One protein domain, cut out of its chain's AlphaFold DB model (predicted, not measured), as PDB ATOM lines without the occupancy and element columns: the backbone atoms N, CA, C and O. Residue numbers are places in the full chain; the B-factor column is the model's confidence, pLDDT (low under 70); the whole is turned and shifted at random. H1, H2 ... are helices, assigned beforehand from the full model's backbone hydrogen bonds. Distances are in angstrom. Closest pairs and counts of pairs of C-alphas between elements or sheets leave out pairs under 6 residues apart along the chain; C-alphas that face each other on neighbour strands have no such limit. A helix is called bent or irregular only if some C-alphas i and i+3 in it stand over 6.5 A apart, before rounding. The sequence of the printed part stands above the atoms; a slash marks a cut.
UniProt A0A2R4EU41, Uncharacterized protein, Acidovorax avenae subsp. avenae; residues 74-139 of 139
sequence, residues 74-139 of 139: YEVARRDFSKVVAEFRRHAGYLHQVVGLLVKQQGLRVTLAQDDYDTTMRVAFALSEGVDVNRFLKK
ATOM      1  N   TYR A  74     162.018 128.249 155.434       89.12
ATOM      2  CA  TYR A  74     161.396 126.996 154.986       89.12
ATOM      3  C   TYR A  74     161.186 126.939 153.482       89.12
ATOM      4  O   TYR A  74     161.435 125.894 152.879       89.12
ATOM      5  N   GLU A  75     160.751 128.039 152.870       91.06
ATOM      6  CA  GLU A  75     160.602 128.144 151.418       91.06
ATOM      7  C   GLU A  75     161.926 127.808 150.711       91.06
ATOM      8  O   GLU A  75     161.970 126.949 149.824       91.06
ATOM      9  N   VAL A  76     163.020 128.425 151.165       92.19
ATOM     10  CA  VAL A  76     164.362 128.211 150.611       92.19
ATOM     11  C   VAL A  76     164.862 126.792 150.893       92.19
ATOM     12  O   VAL A  76     165.308 126.113 149.967       92.19
ATOM     13  N   ALA A  77     164.724 126.306 152.133       90.44
ATOM     14  CA  ALA A  77     165.120 124.951 152.519       90.44
ATOM     15  C   ALA A  77     164.423 123.894 151.653       90.44
ATOM     16  O   ALA A  77     165.068 122.984 151.137       90.44
ATOM     17  N   ARG A  78     163.107 124.033 151.446       89.38
ATOM     18  CA  ARG A  78     162.311 123.104 150.638       89.38
ATOM     19  C   ARG A  78     162.712 123.138 149.164       89.38
ATOM     20  O   ARG A  78     162.758 122.084 148.534       89.38
ATOM     21  N   ARG A  79     163.000 124.324 148.618       90.94
ATOM     22  CA  ARG A  79     163.471 124.488 147.234       90.94
ATOM     23  C   ARG A  79     164.817 123.802 147.005       90.94
ATOM     24  O   ARG A  79     165.018 123.200 145.955       90.94
ATOM     25  N   ASP A  80     165.735 123.914 147.965       89.12
ATOM     26  CA  ASP A  80     167.097 123.383 147.838       89.12
ATOM     27  C   ASP A  80     167.204 121.896 148.211       89.12
ATOM     28  O   ASP A  80     168.122 121.202 147.780       89.12
ATOM     29  N   PHE A  81     166.238 121.384 148.973       88.69
ATOM     30  CA  PHE A  81     166.275 120.054 149.570       88.69
ATOM     31  C   PHE A  81     166.621 118.923 148.590       88.69
ATOM     32  O   PHE A  81     167.509 118.119 148.875       88.69
ATOM     33  N   SER A  82     165.987 118.879 147.415       86.69
ATOM     34  CA  SER A  82     166.249 117.832 146.415       86.69
ATOM     35  C   SER A  82     167.692 117.851 145.898       86.69
ATOM     36  O   SER A  82     168.285 116.792 145.686       86.69
ATOM     37  N   LYS A  83     168.290 119.042 145.754       86.88
ATOM     38  CA  LYS A  83     169.696 119.202 145.354       86.88
ATOM     39  C   LYS A  83     170.627 118.691 146.451       86.88
ATOM     40  O   LYS A  83     171.548 117.929 146.169       86.88
ATOM     41  N   VAL A  84     170.351 119.051 147.707       86.00
ATOM     42  CA  VAL A  84     171.171 118.637 148.857       86.00
ATOM     43  C   VAL A  84     171.121 117.121 149.070       86.00
ATOM     44  O   VAL A  84     172.152 116.512 149.356       86.00
ATOM     45  N   VAL A  85     169.960 116.489 148.866       86.75
ATOM     46  CA  VAL A  85     169.822 115.022 148.898       86.75
ATOM     47  C   VAL A  85     170.658 114.360 147.800       86.75
ATOM     48  O   VAL A  85     171.380 113.402 148.077       86.75
ATOM     49  N   ALA A  86     170.620 114.887 146.571       85.81
ATOM     50  CA  ALA A  86     171.404 114.354 145.454       85.81
ATOM     51  C   ALA A  86     172.925 114.453 145.689       85.81
ATOM     52  O   ALA A  86     173.686 113.592 145.245       85.81
ATOM     53  N   GLU A  87     173.375 115.471 146.424       84.69
ATOM     54  CA  GLU A  87     174.790 115.723 146.715       84.69
ATOM     55  C   GLU A  87     175.231 115.274 148.116       84.69
ATOM     56  O   GLU A  87     176.337 115.603 148.551       84.69
ATOM     57  N   PHE A  88     174.410 114.484 148.816       80.19
ATOM     58  CA  PHE A  88     174.594 114.139 150.229       80.19
ATOM     59  C   PHE A  88     176.030 113.763 150.615       80.19
ATOM     60  O   PHE A  88     176.562 114.283 151.594       80.19
ATOM     61  N   ARG A  89     176.697 112.908 149.824       78.00
ATOM     62  CA  ARG A  89     178.071 112.451 150.118       78.00
ATOM     63  C   ARG A  89     179.074 113.598 150.274       78.00
ATOM     64  O   ARG A  89     180.081 113.427 150.948       78.00
ATOM     65  N   ARG A  90     178.823 114.743 149.636       80.56
ATOM     66  CA  ARG A  90     179.668 115.944 149.702       80.56
ATOM     67  C   ARG A  90     179.223 116.912 150.796       80.56
ATOM     68  O   ARG A  90     180.038 117.693 151.279       80.56
ATOM     69  N   HIS A  91     177.949 116.872 151.183       82.75
ATOM     70  CA  HIS A  91     177.300 117.912 151.984       82.75
ATOM     71  C   HIS A  91     176.468 117.343 153.143       82.75
ATOM     72  O   HIS A  91     175.414 117.872 153.482       82.75
ATOM     73  N   ALA A  92     176.949 116.279 153.789       82.19
ATOM     74  CA  ALA A  92     176.187 115.538 154.794       82.19
ATOM     75  C   ALA A  92     175.751 116.390 156.005       82.19
ATOM     76  O   ALA A  92     174.593 116.333 156.414       82.19
ATOM     77  N   GLY A  93     176.637 117.246 156.529       83.88
ATOM     78  CA  GLY A  93     176.289 118.169 157.619       83.88
ATOM     79  C   GLY A  93     175.257 119.224 157.210       83.88
ATOM     80  O   GLY A  93     174.406 119.611 158.006       83.88
ATOM     81  N   TYR A  94     175.283 119.642 155.946       85.94
ATOM     82  CA  TYR A  94     174.301 120.581 155.422       85.94
ATOM     83  C   TYR A  94     172.937 119.913 155.195       85.94
ATOM     84  O   TYR A  94     171.907 120.487 155.551       85.94
ATOM     85  N   LEU A  95     172.917 118.664 154.714       87.31
ATOM     86  CA  LEU A  95     171.686 117.876 154.657       87.31
ATOM     87  C   LEU A  95     171.049 117.750 156.043       87.31
ATOM     88  O   LEU A  95     169.850 117.977 156.175       87.31
ATOM     89  N   HIS A  96     171.842 117.432 157.069       88.25
ATOM     90  CA  HIS A  96     171.354 117.332 158.443       88.25
ATOM     91  C   HIS A  96     170.634 118.610 158.895       88.25
ATOM     92  O   HIS A  96     169.532 118.533 159.439       88.25
ATOM     93  N   GLN A  97     171.199 119.784 158.602       87.06
ATOM     94  CA  GLN A  97     170.559 121.062 158.915       87.06
ATOM     95  C   GLN A  97     169.225 121.233 158.179       87.06
ATOM     96  O   GLN A  97     168.206 121.491 158.820       87.06
ATOM     97  N   VAL A  98     169.208 121.051 156.853       88.38
ATOM     98  CA  VAL A  98     167.986 121.203 156.041       88.38
ATOM     99  C   VAL A  98     166.892 120.241 156.516       88.38
ATOM    100  O   VAL A  98     165.753 120.655 156.727       88.38
ATOM    101  N   VAL A  99     167.234 118.972 156.749       90.06
ATOM    102  CA  VAL A  99     166.294 117.952 157.234       90.06
ATOM    103  C   VAL A  99     165.775 118.300 158.628       90.06
ATOM    104  O   VAL A  99     164.567 118.242 158.853       90.06
ATOM    105  N   GLY A 100     166.649 118.703 159.554       88.12
ATOM    106  CA  GLY A 100     166.251 119.086 160.911       88.12
ATOM    107  C   GLY A 100     165.269 120.253 160.934       88.12
ATOM    108  O   GLY A 100     164.293 120.235 161.689       88.12
ATOM    109  N   LEU A 101     165.466 121.229 160.051       87.31
ATOM    110  CA  LEU A 101     164.554 122.357 159.883       87.31
ATOM    111  C   LEU A 101     163.190 121.897 159.347       87.31
ATOM    112  O   LEU A 101     162.158 122.236 159.926       87.31
ATOM    113  N   LEU A 102     163.164 121.059 158.306       88.56
ATOM    114  CA  LEU A 102     161.915 120.530 157.743       88.56
ATOM    115  C   LEU A 102     161.135 119.660 158.743       88.56
ATOM    116  O   LEU A 102     159.914 119.792 158.847       88.56
ATOM    117  N   VAL A 103     161.828 118.819 159.515       88.75
ATOM    118  CA  VAL A 103     161.239 118.010 160.597       88.75
ATOM    119  C   VAL A 103     160.568 118.903 161.636       88.75
ATOM    120  O   VAL A 103     159.415 118.656 162.002       88.75
ATOM    121  N   LYS A 104     161.252 119.970 162.070       86.00
ATOM    122  CA  LYS A 104     160.720 120.922 163.051       86.00
ATOM    123  C   LYS A 104     159.456 121.621 162.543       86.00
ATOM    124  O   LYS A 104     158.480 121.685 163.286       86.00
ATOM    125  N   GLN A 105     159.441 122.081 161.289       85.00
ATOM    126  CA  GLN A 105     158.274 122.757 160.700       85.00
ATOM    127  C   GLN A 105     157.059 121.850 160.583       85.00
ATOM    128  O   GLN A 105     155.934 122.267 160.836       85.00
ATOM    129  N   GLN A 106     157.283 120.593 160.199       83.62
ATOM    130  CA  GLN A 106     156.212 119.611 160.061       83.62
ATOM    131  C   GLN A 106     155.744 119.049 161.415       83.62
ATOM    132  O   GLN A 106     154.866 118.190 161.451       83.62
ATOM    133  N   GLY A 107     156.323 119.501 162.537       84.12
ATOM    134  CA  GLY A 107     155.991 119.006 163.874       84.12
ATOM    135  C   GLY A 107     156.350 117.530 164.080       84.12
ATOM    136  O   GLY A 107     155.763 116.858 164.932       84.12
ATOM    137  N   LEU A 108     157.293 117.004 163.292       86.69
ATOM    138  CA  LEU A 108     157.711 115.611 163.359       86.69
ATOM    139  C   LEU A 108     158.583 115.386 164.602       86.69
ATOM    140  O   LEU A 108     159.541 116.112 164.860       86.69
ATOM    141  N   ARG A 109     158.270 114.345 165.378       82.31
ATOM    142  CA  ARG A 109     159.028 113.963 166.581       82.31
ATOM    143  C   ARG A 109     160.119 112.954 166.233       82.31
ATOM    144  O   ARG A 109     160.087 111.819 166.704       82.31
ATOM    145  N   VAL A 110     161.052 113.365 165.380       83.69
ATOM    146  CA  VAL A 110     162.228 112.565 165.022       83.69
ATOM    147  C   VAL A 110     163.464 113.213 165.623       83.69
ATOM    148  O   VAL A 110     163.747 114.379 165.360       83.69
ATOM    149  N   THR A 111     164.203 112.453 166.427       81.38
ATOM    150  CA  THR A 111     165.510 112.883 166.924       81.38
ATOM    151  C   THR A 111     166.536 112.670 165.823       81.38
ATOM    152  O   THR A 111     166.723 111.547 165.366       81.38
ATOM    153  N   LEU A 112     167.194 113.746 165.401       83.06
ATOM    154  CA  LEU A 112     168.311 113.694 164.466       83.06
ATOM    155  C   LEU A 112     169.572 114.067 165.232       83.06
ATOM    156  O   LEU A 112     169.676 115.191 165.724       83.06
ATOM    157  N   ALA A 113     170.515 113.137 165.340       80.56
ATOM    158  CA  ALA A 113     171.860 113.455 165.800       80.56
ATOM    159  C   ALA A 113     172.724 113.860 164.598       80.56
ATOM    160  O   ALA A 113     172.497 113.403 163.477       80.56
ATOM    161  N   GLN A 114     173.688 114.752 164.814       70.81
ATOM    162  CA  GLN A 114     174.525 115.299 163.741       70.81
ATOM    163  C   GLN A 114     175.447 114.239 163.111       70.81
ATOM    164  O   GLN A 114     175.802 114.341 161.940       70.81
ATOM    165  N   ASP A 115     175.818 113.225 163.886       78.94
ATOM    166  CA  ASP A 115     176.605 112.055 163.493       78.94
ATOM    167  C   ASP A 115     175.748 110.878 162.993       78.94
ATOM    168  O   ASP A 115     176.279 109.939 162.397       78.94
ATOM    169  N   ASP A 116     174.423 110.943 163.156       82.38
ATOM    170  CA  ASP A 116     173.485 109.930 162.663       82.38
ATOM    171  C   ASP A 116     173.073 110.210 161.208       82.38
ATOM    172  O   ASP A 116     171.970 110.675 160.875       82.38
ATOM    173  N   TYR A 117     174.025 109.939 160.318       81.25
ATOM    174  CA  TYR A 117     173.873 110.095 158.876       81.25
ATOM    175  C   TYR A 117     172.795 109.186 158.282       81.25
ATOM    176  O   TYR A 117     172.063 109.617 157.389       81.25
ATOM    177  N   ASP A 118     172.668 107.960 158.787       84.81
ATOM    178  CA  ASP A 118     171.711 106.980 158.277       84.81
ATOM    179  C   ASP A 118     170.274 107.415 158.572       84.81
ATOM    180  O   ASP A 118     169.440 107.447 157.661       84.81
ATOM    181  N   THR A 119     169.971 107.833 159.806       86.69
ATOM    182  CA  THR A 119     168.633 108.346 160.141       86.69
ATOM    183  C   THR A 119     168.334 109.639 159.389       86.69
ATOM    184  O   THR A 119     167.239 109.786 158.839       86.69
ATOM    185  N   THR A 120     169.313 110.547 159.288       88.94
ATOM    186  CA  THR A 120     169.176 111.792 158.515       88.94
ATOM    187  C   THR A 120     168.817 111.498 157.057       88.94
ATOM    188  O   THR A 120     167.872 112.082 156.528       88.94
ATOM    189  N   MET A 121     169.504 110.547 156.416       87.75
ATOM    190  CA  MET A 121     169.227 110.145 155.036       87.75
ATOM    191  C   MET A 121     167.883 109.445 154.867       87.75
ATOM    192  O   MET A 121     167.181 109.700 153.890       87.75
ATOM    193  N   ARG A 122     167.489 108.587 155.812       88.56
ATOM    194  CA  ARG A 122     166.179 107.922 155.785       88.56
ATOM    195  C   ARG A 122     165.037 108.928 155.876       88.56
ATOM    196  O   ARG A 122     164.071 108.827 155.122       88.56
ATOM    197  N   VAL A 123     165.154 109.907 156.770       90.44
ATOM    198  CA  VAL A 123     164.180 111.001 156.879       90.44
ATOM    199  C   VAL A 123     164.192 111.835 155.609       90.44
ATOM    200  O   VAL A 123     163.126 112.151 155.087       90.44
ATOM    201  N   ALA A 124     165.378 112.141 155.080       90.12
ATOM    202  CA  ALA A 124     165.492 112.917 153.861       90.12
ATOM    203  C   ALA A 124     164.799 112.224 152.674       90.12
ATOM    204  O   ALA A 124     164.017 112.835 151.948       90.12
ATOM    205  N   PHE A 125     165.018 110.920 152.521       87.50
ATOM    206  CA  PHE A 125     164.351 110.112 151.509       87.50
ATOM    207  C   PHE A 125     162.829 110.141 151.677       87.50
ATOM    208  O   PHE A 125     162.115 110.459 150.732       87.50
ATOM    209  N   ALA A 126     162.322 109.887 152.888       89.25
ATOM    210  CA  ALA A 126     160.884 109.909 153.145       89.25
ATOM    211  C   ALA A 126     160.252 111.275 152.826       89.25
ATOM    212  O   ALA A 126     159.209 111.330 152.178       89.25
ATOM    213  N   LEU A 127     160.911 112.371 153.216       89.19
ATOM    214  CA  LEU A 127     160.466 113.731 152.904       89.19
ATOM    215  C   LEU A 127     160.480 114.019 151.395       89.19
ATOM    216  O   LEU A 127     159.570 114.681 150.900       89.19
ATOM    217  N   SER A 128     161.488 113.527 150.667       87.25
ATOM    218  CA  SER A 128     161.624 113.731 149.216       87.25
ATOM    219  C   SER A 128     160.548 112.976 148.439       87.25
ATOM    220  O   SER A 128     159.952 113.519 147.513       87.25
ATOM    221  N   GLU A 129     160.260 111.745 148.857       85.31
ATOM    222  CA  GLU A 129     159.279 110.863 148.215       85.31
ATOM    223  C   GLU A 129     157.833 111.115 148.687       85.31
ATOM    224  O   GLU A 129     156.906 110.432 148.254       85.31
ATOM    225  N   GLY A 130     157.614 112.070 149.601       83.12
ATOM    226  CA  GLY A 130     156.289 112.350 150.170       83.12
ATOM    227  C   GLY A 130     155.725 111.200 151.014       83.12
ATOM    228  O   GLY A 130     154.509 111.065 151.161       83.12
ATOM    229  N   VAL A 131     156.597 110.352 151.558       87.19
ATOM    230  CA  VAL A 131     156.238 109.216 152.409       87.19
ATOM    231  C   VAL A 131     156.105 109.678 153.859       87.19
ATOM    232  O   VAL A 131     156.870 110.513 154.339       87.19
ATOM    233  N   ASP A 132     155.157 109.095 154.598       85.00
ATOM    234  CA  ASP A 132     155.029 109.333 156.038       85.00
ATOM    235  C   ASP A 132     156.317 108.925 156.779       85.00
ATOM    236  O   ASP A 132     156.655 107.739 156.875       85.00
ATOM    237  N   VAL A 133     157.026 109.923 157.314       85.88
ATOM    238  CA  VAL A 133     158.328 109.759 157.978       85.88
ATOM    239  C   VAL A 133     158.227 108.834 159.193       85.88
ATOM    240  O   VAL A 133     159.047 107.931 159.355       85.88
ATOM    241  N   ASN A 134     157.203 108.999 160.038       84.06
ATOM    242  CA  ASN A 134     157.049 108.200 161.259       84.06
ATOM    243  C   ASN A 134     156.806 106.719 160.941       84.06
ATOM    244  O   ASN A 134     157.305 105.832 161.637       84.06
ATOM    245  N   ARG A 135     156.034 106.435 159.891       82.75
ATOM    246  CA  ARG A 135     155.774 105.081 159.404       82.75
ATOM    247  C   ARG A 135     157.002 104.487 158.720       82.75
ATOM    248  O   ARG A 135     157.231 103.289 158.867       82.75
ATOM    249  N   PHE A 136     157.765 105.295 157.988       83.81
ATOM    250  CA  PHE A 136     158.982 104.867 157.298       83.81
ATOM    251  C   PHE A 136     160.112 104.499 158.268       83.81
ATOM    252  O   PHE A 136     160.827 103.531 158.033       83.81
ATOM    253  N   LEU A 137     160.242 105.229 159.379       83.25
ATOM    254  CA  LEU A 137     161.265 104.970 160.398       83.25
ATOM    255  C   LEU A 137     160.942 103.792 161.330       83.25
ATOM    256  O   LEU A 137     161.853 103.213 161.908       83.25
ATOM    257  N   LYS A 138     159.662 103.427 161.479       77.31
ATOM    258  CA  LYS A 138     159.219 102.257 162.266       77.31
ATOM    259  C   LYS A 138     159.406 100.913 161.550       77.31
ATOM    260  O   LYS A 138     159.153  99.876 162.161       77.31
ATOM    261  N   LYS A 139     159.761 100.939 160.265       55.81
ATOM    262  CA  LYS A 139     160.108  99.766 159.458       55.81
ATOM    263  C   LYS A 139     161.618  99.600 159.388       55.81
ATOM    264  O   LYS A 139     162.032  98.437 159.233       55.81
TER     265      LYS A 139
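AT A GLANCE: This is residues 74 to 139 of the 139 residues of an uncharacterized protein of Acidovorax avenae subsp. avenae (UniProt A0A2R4EU41). Two helices, H1 and H2, form a splayed hairpin, and a third helix, H3, crosses both of them at steep angles and makes the middle of the fold. The short helix H4 packs on residues 122 to 127 of H3, away from the hairpin, and the long link of residues 106 to 116 folds back from the end of H2 to the start of H3. The printed part has 66 residues with four named helices, H1, H2, H3 and H4 in chain order, and no named strand; the class is all helix. The whole is compact and rounded, with a radius of gyration of the C-alphas of 10.7 A and spans of 27 by 25 by 18 A.

IN THESE COORDINATES: Begin at C-alpha 74, at (161.396, 126.996, 154.986), where H1, residues 74 to 86, starts; its first and last C-alphas are 18.7 A apart. H1 is irregular: C-alphas 79 and 82 are 7.3 A apart, and its line is a rough one. Next look at residues 92 to 105 for H2, the longest helix, 20.2 A from first to last C-alpha. H3, residues 117 to 128, starts at C-alpha 117, at (173.873, 110.095, 158.876), and measures 16.0 A. H4, residues 133 to 137, is 6.1 A long and ends at C-alpha 137, at (161.265, 104.970, 160.398).

HOW THE PARTS SIT: Start from H3, the hub, which touches the other three helices; the helix packing is mostly crossed, helices standing at an angle rather than side by side, with none of the three touching pairs among H1, H2 and H3 at a shallow tilt. H3 touches H2, the closest C-alphas being those of His 96 and Thr 120, 6.0 A apart; the two run the same way at a steep tilt of 53 degrees. H1 touches H3 with residues 81 to 85 alone, closest at the C-alphas of Ser 82 and Ser 128, 6.8 A apart; they run opposite ways at a steep tilt of 64 degrees. H1 and H2 form a helical hairpin and touch, with the C-alphas of Val 84 and Leu 95 closest at 5.9 A; they run opposite ways at a steep tilt of 39 degrees. H3 touches H4 with residues 122 to 127 alone, closest at the C-alphas of Ala 126 and Val 133, 5.5 A apart. H4 is apart from H1 and from H2. In H2, H3 and H4 every O i to N i+4 pair is within hydrogen-bond range; in H1 it is 7 of 9.

THE WHOLE: The two C-alphas farthest apart are those of Val 76 and Lys 139, at 30.1 A. The printed part has no cut and ends at residue 139, the chain's last residue. The link from H2 to H3, 11 residues, is long; those from H1 to H2 and from H3 to H4 are tight. The mean pLDDT of the printed part is 85.1, and the model's confidence is under 70 at residue 139.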